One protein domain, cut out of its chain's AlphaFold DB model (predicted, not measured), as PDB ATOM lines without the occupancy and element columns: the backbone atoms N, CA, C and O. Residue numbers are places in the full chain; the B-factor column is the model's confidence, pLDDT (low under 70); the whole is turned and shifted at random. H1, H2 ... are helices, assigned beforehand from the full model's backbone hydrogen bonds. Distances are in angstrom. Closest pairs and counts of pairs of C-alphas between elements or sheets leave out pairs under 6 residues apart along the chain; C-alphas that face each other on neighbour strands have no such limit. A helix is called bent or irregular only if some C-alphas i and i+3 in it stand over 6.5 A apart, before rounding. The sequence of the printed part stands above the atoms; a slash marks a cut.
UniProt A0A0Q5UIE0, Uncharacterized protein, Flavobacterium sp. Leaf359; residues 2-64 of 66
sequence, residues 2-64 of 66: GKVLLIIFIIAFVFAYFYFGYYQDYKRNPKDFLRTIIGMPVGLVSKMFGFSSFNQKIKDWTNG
ATOM      1  N   GLY A   2     -34.250 -86.944  76.660       84.94
ATOM      2  CA  GLY A   2     -33.180 -85.940  76.858       84.94
ATOM      3  C   GLY A   2     -31.830 -86.249  76.184       84.94
ATOM      4  O   GLY A   2     -31.221 -85.365  75.597       84.94
ATOM      5  N   LYS A   3     -31.400 -87.521  76.169       88.88
ATOM      6  CA  LYS A   3     -30.147 -87.941  75.507       88.88
ATOM      7  C   LYS A   3     -30.178 -87.783  73.980       88.88
ATOM      8  O   LYS A   3     -29.168 -87.431  73.390       88.88
ATOM      9  N   VAL A   4     -31.331 -88.012  73.346       94.19
ATOM     10  CA  VAL A   4     -31.488 -87.873  71.885       94.19
ATOM     11  C   VAL A   4     -31.438 -86.400  71.485       94.19
ATOM     12  O   VAL A   4     -30.730 -86.049  70.549       94.19
ATOM     13  N   LEU A   5     -32.111 -85.529  72.243       95.06
ATOM     14  CA  LEU A   5     -32.039 -84.077  72.042       95.06
ATOM     15  C   LEU A   5     -30.612 -83.545  72.210       95.06
ATOM     16  O   LEU A   5     -30.166 -82.741  71.399       95.06
ATOM     17  N   LEU A   6     -29.876 -84.042  73.210       95.19
ATOM     18  CA  LEU A   6     -28.471 -83.686  73.415       95.19
ATOM     19  C   LEU A   6     -27.593 -84.102  72.224       95.19
ATOM     20  O   LEU A   6     -26.788 -83.308  71.753       95.19
ATOM     21  N   ILE A   7     -27.772 -85.319  71.700       95.94
ATOM     22  CA  ILE A   7     -27.028 -85.803  70.526       95.94
ATOM     23  C   ILE A   7     -27.320 -84.932  69.299       95.94
ATOM     24  O   ILE A   7     -26.390 -84.509  68.617       95.94
ATOM     25  N   ILE A   8     -28.592 -84.617  69.041       96.25
ATOM     26  CA  ILE A   8     -28.991 -83.753  67.921       96.25
ATOM     27  C   ILE A   8     -28.386 -82.356  68.076       96.25
ATOM     28  O   ILE A   8     -27.855 -81.812  67.112       96.25
ATOM     29  N   PHE A   9     -28.420 -81.793  69.287       96.38
ATOM     30  CA  PHE A   9     -27.823 -80.493  69.573       96.38
ATOM     31  C   PHE A   9     -26.314 -80.486  69.311       96.38
ATOM     32  O   PHE A   9     -25.820 -79.583  68.642       96.38
ATOM     33  N   ILE A  10     -25.588 -81.508  69.772       96.06
ATOM     34  CA  ILE A  10     -24.144 -81.633  69.537       96.06
ATOM     35  C   ILE A  10     -23.852 -81.724  68.036       96.06
ATOM     36  O   ILE A  10     -22.977 -81.015  67.545       96.06
ATOM     37  N   ILE A  11     -24.605 -82.538  67.291       95.44
ATOM     38  CA  ILE A  11     -24.447 -82.660  65.835       95.44
ATOM     39  C   ILE A  11     -24.686 -81.305  65.159       95.44
ATOM     40  O   ILE A  11     -23.844 -80.854  64.385       95.44
ATOM     41  N   ALA A  12     -25.791 -80.629  65.477       94.44
ATOM     42  CA  ALA A  12     -26.124 -79.328  64.905       94.44
ATOM     43  C   ALA A  12     -25.068 -78.261  65.234       94.44
ATOM     44  O   ALA A  12     -24.684 -77.486  64.360       94.44
ATOM     45  N   PHE A  13     -24.559 -78.252  66.467       95.81
ATOM     46  CA  PHE A  13     -23.514 -77.328  66.897       95.81
ATOM     47  C   PHE A  13     -22.198 -77.568  66.154       95.81
ATOM     48  O   PHE A  13     -21.584 -76.619  65.673       95.81
ATOM     49  N   VAL A  14     -21.789 -78.830  65.992       92.81
ATOM     50  CA  VAL A  14     -20.606 -79.193  65.202       92.81
ATOM     51  C   VAL A  14     -20.789 -78.756  63.747       92.81
ATOM     52  O   VAL A  14     -19.908 -78.104  63.193       92.81
ATOM     53  N   PHE A  15     -21.948 -79.026  63.140       89.00
ATOM     54  CA  PHE A  15     -22.248 -78.569  61.781       89.00
ATOM     55  C   PHE A  15     -22.197 -77.046  61.649       89.00
ATOM     56  O   PHE A  15     -21.608 -76.546  60.696       89.00
ATOM     57  N   ALA A  16     -22.762 -76.307  62.604       89.81
ATOM     58  CA  ALA A  16     -22.708 -74.850  62.614       89.81
ATOM     59  C   ALA A  16     -21.265 -74.344  62.758       89.81
ATOM     60  O   ALA A  16     -20.861 -73.447  62.022       89.81
ATOM     61  N   TYR A  17     -20.466 -74.943  63.645       91.06
ATOM     62  CA  TYR A  17     -19.055 -74.598  63.819       91.06
ATOM     63  C   TYR A  17     -18.261 -74.776  62.520       91.06
ATOM     64  O   TYR A  17     -17.560 -73.858  62.097       91.06
ATOM     65  N   PHE A  18     -18.423 -75.915  61.839       85.19
ATOM     66  CA  PHE A  18     -17.797 -76.139  60.535       85.19
ATOM     67  C   PHE A  18     -18.344 -75.184  59.469       85.19
ATOM     68  O   PHE A  18     -17.572 -74.615  58.703       85.19
ATOM     69  N   TYR A  19     -19.658 -74.960  59.431       83.62
ATOM     70  CA  TYR A  19     -20.269 -74.058  58.461       83.62
ATOM     71  C   TYR A  19     -19.720 -72.640  58.601       83.62
ATOM     72  O   TYR A  19     -19.220 -72.101  57.623       83.62
ATOM     73  N   PHE A  20     -19.752 -72.053  59.799       86.69
ATOM     74  CA  PHE A  20     -19.270 -70.690  60.030       86.69
ATOM     75  C   PHE A  20     -17.746 -70.580  59.952       86.69
ATOM     76  O   PHE A  20     -17.244 -69.625  59.360       86.69
ATOM     77  N   GLY A  21     -17.016 -71.555  60.501       85.56
ATOM     78  CA  GLY A  21     -15.553 -71.565  60.501       85.56
ATOM     79  C   GLY A  21     -14.963 -71.631  59.095       85.56
ATOM     80  O   GLY A  21     -14.002 -70.928  58.804       85.56
ATOM     81  N   TYR A  22     -15.590 -72.398  58.201       84.25
ATOM     82  CA  TYR A  22     -15.143 -72.551  56.817       84.25
ATOM     83  C   TYR A  22     -15.972 -71.742  55.810       84.25
ATOM     84  O   TYR A  22     -15.729 -71.814  54.605       84.25
ATOM     85  N   TYR A  23     -16.938 -70.936  56.272       85.69
ATOM     86  CA  TYR A  23     -17.797 -70.127  55.402       85.69
ATOM     87  C   TYR A  23     -16.977 -69.181  54.523       85.69
ATOM     88  O   TYR A  23     -17.255 -69.016  53.335       85.69
ATOM     89  N   GLN A  24     -15.947 -68.559  55.103       85.94
ATOM     90  CA  GLN A  24     -15.086 -67.638  54.366       85.94
ATOM     91  C   GLN A  24     -14.247 -68.362  53.311       85.94
ATOM     92  O   GLN A  24     -14.116 -67.852  52.198       85.94
ATOM     93  N   ASP A  25     -13.728 -69.549  53.621       84.12
ATOM     94  CA  ASP A  25     -12.960 -70.364  52.676       84.12
ATOM     95  C   ASP A  25     -13.835 -70.868  51.528       84.12
ATOM     96  O   ASP A  25     -13.457 -70.751  50.360       84.12
ATOM     97  N   TYR A  26     -15.054 -71.317  51.842       85.75
ATOM     98  CA  TYR A  26     -16.056 -71.658  50.838       85.75
ATOM     99  C   TYR A  26     -16.393 -70.461  49.944       85.75
ATOM    100  O   TYR A  26     -16.431 -70.595  48.724       85.75
ATOM    101  N   LYS A  27     -16.597 -69.272  50.523       88.19
ATOM    102  CA  LYS A  27     -16.907 -68.057  49.756       88.19
ATOM    103  C   LYS A  27     -15.748 -67.630  48.847       88.19
ATOM    104  O   LYS A  27     -16.000 -67.132  47.753       88.19
ATOM    105  N   ARG A  28     -14.497 -67.800  49.290       89.50
ATOM    106  CA  ARG A  28     -13.295 -67.444  48.519       89.50
ATOM    107  C   ARG A  28     -13.063 -68.394  47.348       89.50
ATOM    108  O   ARG A  28     -12.836 -67.918  46.244       89.50
ATOM    109  N   ASN A  29     -13.130 -69.708  47.579       88.19
ATOM    110  CA  ASN A  29     -12.864 -70.728  46.559       88.19
ATOM    111  C   ASN A  29     -13.819 -71.932  46.693       88.19
ATOM    112  O   ASN A  29     -13.412 -73.014  47.127       88.19
ATOM    113  N   PRO A  30     -15.090 -71.797  46.265       87.12
ATOM    114  CA  PRO A  30     -16.115 -72.818  46.502       87.12
ATOM    115  C   PRO A  30     -15.817 -74.139  45.781       87.12
ATOM    116  O   PRO A  30     -16.129 -75.214  46.290       87.12
ATOM    117  N   LYS A  31     -15.180 -74.074  44.604       87.38
ATOM    118  CA  LYS A  31     -14.834 -75.261  43.807       87.38
ATOM    119  C   LYS A  31     -13.783 -76.129  44.498       87.38
ATOM    120  O   LYS A  31     -13.974 -77.339  44.596       87.38
ATOM    121  N   ASP A  32     -12.707 -75.523  44.992       86.56
ATOM    122  CA  ASP A  32     -11.621 -76.260  45.648       86.56
ATOM    123  C   ASP A  32     -12.022 -76.729  47.044       86.56
ATOM    124  O   ASP A  32     -11.669 -77.834  47.454       86.56
ATOM    125  N   PHE A  33     -12.855 -75.950  47.737       87.12
ATOM    126  CA  PHE A  33     -13.453 -76.367  48.998       87.12
ATOM    127  C   PHE A  33     -14.293 -77.642  48.843       87.12
ATOM    128  O   PHE A  33     -14.083 -78.614  49.567       87.12
ATOM    129  N   LEU A  34     -15.194 -77.690  47.854       86.50
ATOM    130  CA  LEU A  34     -16.015 -78.876  47.589       86.50
ATOM    131  C   LEU A  34     -15.173 -80.080  47.150       86.50
ATOM    132  O   LEU A  34     -15.412 -81.196  47.609       86.50
ATOM    133  N   ARG A  35     -14.151 -79.859  46.313       89.50
ATOM    134  CA  ARG A  35     -13.182 -80.902  45.938       89.50
ATOM    135  C   ARG A  35     -12.457 -81.472  47.147       89.50
ATOM    136  O   ARG A  35     -12.284 -82.679  47.228       89.50
ATOM    137  N   THR A  36     -12.084 -80.625  48.096       88.56
ATOM    138  CA  THR A  36     -11.387 -81.005  49.330       88.56
ATOM    139  C   THR A  36     -12.304 -81.786  50.269       88.56
ATOM    140  O   THR A  36     -11.951 -82.886  50.692       88.56
ATOM    141  N   ILE A  37     -13.504 -81.261  50.546       88.69
ATOM    142  CA  ILE A  37     -14.485 -81.892  51.441       88.69
ATOM    143  C   ILE A  37     -14.932 -83.258  50.929       88.69
ATOM    144  O   ILE A  37     -15.140 -84.162  51.730       88.69
ATOM    145  N   ILE A  38     -15.080 -83.428  49.617       88.75
ATOM    146  CA  ILE A  38     -15.547 -84.690  49.031       88.75
ATOM    147  C   ILE A  38     -14.362 -85.608  48.714       88.75
ATOM    148  O   ILE A  38     -14.375 -86.796  49.031       88.75
ATOM    149  N   GLY A  39     -13.316 -85.067  48.099       89.88
ATOM    150  CA  GLY A  39     -12.207 -85.836  47.550       89.88
ATOM    151  C   GLY A  39     -11.316 -86.469  48.610       89.88
ATOM    152  O   GLY A  39     -10.924 -87.624  48.452       89.88
ATOM    153  N   MET A  40     -11.047 -85.792  49.733       89.62
ATOM    154  CA  MET A  40     -10.242 -86.396  50.802       89.62
ATOM    155  C   MET A  40     -10.918 -87.614  51.450       89.62
ATOM    156  O   MET A  40     -10.279 -88.669  51.500       89.62
ATOM    157  N   PRO A  41     -12.188 -87.541  51.900       91.69
ATOM    158  CA  PRO A  41     -12.888 -88.709  52.426       91.69
ATOM    159  C   PRO A  41     -12.983 -89.841  51.407       91.69
ATOM    160  O   PRO A  41     -12.670 -90.984  51.731       91.69
ATOM    161  N   VAL A  42     -13.337 -89.532  50.156       91.12
ATOM    162  CA  VAL A  42     -13.435 -90.547  49.098       91.12
ATOM    163  C   VAL A  42     -12.076 -91.200  48.837       91.12
ATOM    164  O   VAL A  42     -12.005 -92.421  48.705       91.12
ATOM    165  N   GLY A  43     -10.982 -90.435  48.822       90.81
ATOM    166  CA  GLY A  43      -9.624 -90.961  48.665       90.81
ATOM    167  C   GLY A  43      -9.194 -91.857  49.831       90.81
ATOM    168  O   GLY A  43      -8.638 -92.933  49.609       90.81
ATOM    169  N   LEU A  44      -9.506 -91.462  51.070       90.19
ATOM    170  CA  LEU A  44      -9.242 -92.265  52.270       90.19
ATOM    171  C   LEU A  44      -9.993 -93.599  52.236       90.19
ATOM    172  O   LEU A  44      -9.381 -94.649  52.441       90.19
ATOM    173  N   VAL A  45     -11.285 -93.567  51.906       91.50
ATOM    174  CA  VAL A  45     -12.118 -94.766  51.751       91.50
ATOM    175  C   VAL A  45     -11.567 -95.651  50.632       91.50
ATOM    176  O   VAL A  45     -11.332 -96.839  50.828       91.50
ATOM    177  N   SER A  46     -11.248 -95.068  49.479       90.75
ATOM    178  CA  SER A  46     -10.685 -95.800  48.337       90.75
ATOM    179  C   SER A  46      -9.364 -96.490  48.674       90.75
ATOM    180  O   SER A  46      -9.137 -97.630  48.268       90.75
ATOM    181  N   LYS A  47      -8.498 -95.824  49.451       88.81
ATOM    182  CA  LYS A  47      -7.250 -96.406  49.959       88.81
ATOM    183  C   LYS A  47      -7.526 -97.578  50.906       88.81
ATOM    184  O   LYS A  47      -6.836 -98.586  50.807       88.81
ATOM    185  N   MET A  48      -8.519 -97.456  51.788       88.88
ATOM    186  CA  MET A  48      -8.900 -98.507  52.738       88.88
ATOM    187  C   MET A  48      -9.378 -99.786  52.035       88.88
ATOM    188  O   MET A  48      -9.038-100.879  52.472       88.88
ATOM    189  N   PHE A  49     -10.093 -99.657  50.916       91.25
ATOM    190  CA  PHE A  49     -10.572-100.790  50.114       91.25
ATOM    191  C   PHE A  49      -9.563-101.301  49.063       91.25
ATOM    192  O   PHE A  49      -9.890-102.187  48.280       91.25
ATOM    193  N   GLY A  50      -8.335-100.767  49.027       88.00
ATOM    194  CA  GLY A  50      -7.275-101.246  48.127       88.00
ATOM    195  C   GLY A  50      -7.332-100.709  46.689       88.00
ATOM    196  O   GLY A  50      -6.552-101.142  45.842       88.00
ATOM    197  N   PHE A  51      -8.188 -99.727  46.390       89.31
ATOM    198  CA  PHE A  51      -8.302 -99.128  45.055       89.31
ATOM    199  C   PHE A  51      -7.238 -98.042  44.820       89.31
ATOM    200  O   PHE A  51      -7.529 -96.844  44.796       89.31
ATOM    201  N   SER A  52      -5.979 -98.454  44.647       85.50
ATOM    202  CA  SER A  52      -4.822 -97.550  44.525       85.50
ATOM    203  C   SER A  52      -4.916 -96.575  43.341       85.50
ATOM    204  O   SER A  52      -4.699 -95.375  43.516       85.50
ATOM    205  N   SER A  53      -5.309 -97.058  42.159       87.25
ATOM    206  CA  SER A  53      -5.457 -96.254  40.938       87.25
ATOM    207  C   SER A  53      -6.603 -95.243  41.031       87.25
ATOM    208  O   SER A  53      -6.475 -94.103  40.588       87.25
ATOM    209  N   PHE A  54      -7.712 -95.629  41.662       88.50
ATOM    210  CA  PHE A  54      -8.847 -94.741  41.903       88.50
ATOM    211  C   PHE A  54      -8.520 -93.681  42.964       88.50
ATOM    212  O   PHE A  54      -8.780 -92.504  42.745       88.50
ATOM    213  N   ASN A  55      -7.850 -94.058  44.059       91.44
ATOM    214  CA  ASN A  55      -7.342 -93.110  45.055       91.44
ATOM    215  C   ASN A  55      -6.429 -92.047  44.419       91.44
ATOM    216  O   ASN A  55      -6.531 -90.868  44.751       91.44
ATOM    217  N   GLN A  56      -5.568 -92.437  43.475       91.06
ATOM    218  CA  GLN A  56      -4.702 -91.490  42.772       91.06
ATOM    219  C   GLN A  56      -5.504 -90.509  41.906       91.06
ATOM    220  O   GLN A  56      -5.321 -89.303  42.045       91.06
ATOM    221  N   LYS A  57      -6.491 -90.998  41.142       91.88
ATOM    222  CA  LYS A  57      -7.420 -90.139  40.385       91.88
ATOM    223  C   LYS A  57      -8.190 -89.167  41.282       91.88
ATOM    224  O   LYS A  57      -8.354 -88.003  40.928       91.88
ATOM    225  N   ILE A  58      -8.644 -89.621  42.450       91.69
ATOM    226  CA  ILE A  58      -9.357 -88.776  43.415       91.69
ATOM    227  C   ILE A  58      -8.429 -87.713  44.009       91.69
ATOM    228  O   ILE A  58      -8.837 -86.560  44.141       91.69
ATOM    229  N   LYS A  59      -7.172 -88.049  44.314       90.06
ATOM    230  CA  LYS A  59      -6.172 -87.067  44.762       90.06
ATOM    231  C   LYS A  59      -5.869 -86.021  43.695       90.06
ATOM    232  O   LYS A  59      -5.774 -84.842  44.024       90.06
ATOM    233  N   ASP A  60      -5.738 -86.430  42.438       91.69
ATOM    234  CA  ASP A  60      -5.473 -85.503  41.339       91.69
ATOM    235  C   ASP A  60      -6.673 -84.584  41.090       91.69
ATOM    236  O   ASP A  60      -6.505 -83.366  41.055       91.69
ATOM    237  N   TRP A  61      -7.895 -85.125  41.114       90.56
ATOM    238  CA  TRP A  61      -9.127 -84.331  41.090       90.56
ATOM    239  C   TRP A  61      -9.234 -83.352  42.271       90.56
ATOM    240  O   TRP A  61      -9.603 -82.193  42.072       90.56
ATOM    241  N   THR A  62      -8.866 -83.791  43.481       89.62
ATOM    242  CA  THR A  62      -8.876 -82.958  44.699       89.62
ATOM    243  C   THR A  62      -7.913 -81.781  44.569       89.62
ATOM    244  O   THR A  62      -8.277 -80.649  44.865       89.62
ATOM    245  N   ASN A  63      -6.706 -82.039  44.062       87.56
ATOM    246  CA  ASN A  63      -5.664 -81.029  43.874       87.56
ATOM    247  C   ASN A  63      -5.846 -80.200  42.590       87.56
ATOM    248  O   ASN A  63      -4.986 -79.385  42.265       87.56
ATOM    249  N   GLY A  64      -6.914 -80.437  41.818       82.94
ATOM    250  CA  GLY A  64      -7.142 -79.771  40.535       82.94
ATOM    251  C   GLY A  64      -6.099 -80.106  39.462       82.94
ATOM    252  O   GLY A  64      -5.993 -79.376  38.476       82.94
TER     253      GLY A  64
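This is residues 2 to 64 of the 66 residues of an uncharacterized protein of Flavobacterium sp. Leaf359 (UniProt A0A0Q5UIE0). A long helix, H1, meets H2 at a corner to make a flat V, and the shorter H3 folds back beside H2 as a helical hairpin, away from H1. Residues 2 to 21 of H1 stick out as a free arm. The printed part has 63 residues with three named helices, H1, H2, H3 in chain order, and no named strand: all helix. It is only just loose, close to extended, with a radius of gyration of the C-alphas of 15.5 A and spans of 46 by 31 by 9 A.

Look at H1, residues 2 to 28: it is irregular, C-alphas 21 and 24 being 7.3 A apart, with a kink of 43 degrees near residue 22. Its residues 25 to 26 only just touch residues 33 to 34 of H2, residues 30 to 48, only at the corner, with 3 pairs of C-alphas within 8 A; the closest, Tyr 26 and Phe 33, are 5.7 A apart. They run opposite ways at a steep tilt of 57 degrees. H3, residues 52 to 62, touches H2, closest at the C-alphas of Gly 43 and Asn 55, 4.8 A, opposite ways at a shallow tilt of 13 degrees. H1 and H3 are apart. Every O i to N i+4 pair is within hydrogen-bond range in H3, against 21 of 23 in H1 and 14 of 15 in H2.

Find C-alpha 2 at (-33.180, -85.940, 76.858); H1 runs 39.3 A from there. H2 spans 27.4 A; H3 spans 15.1 A to C-alpha 62 at (-8.876, -82.958, 44.699).

The C-alphas farthest apart, Gly 2 and Ser 53, are 46.5 A apart. The printed part has no cut, both links are tight, and no printed residue is under 70 in pLDDT.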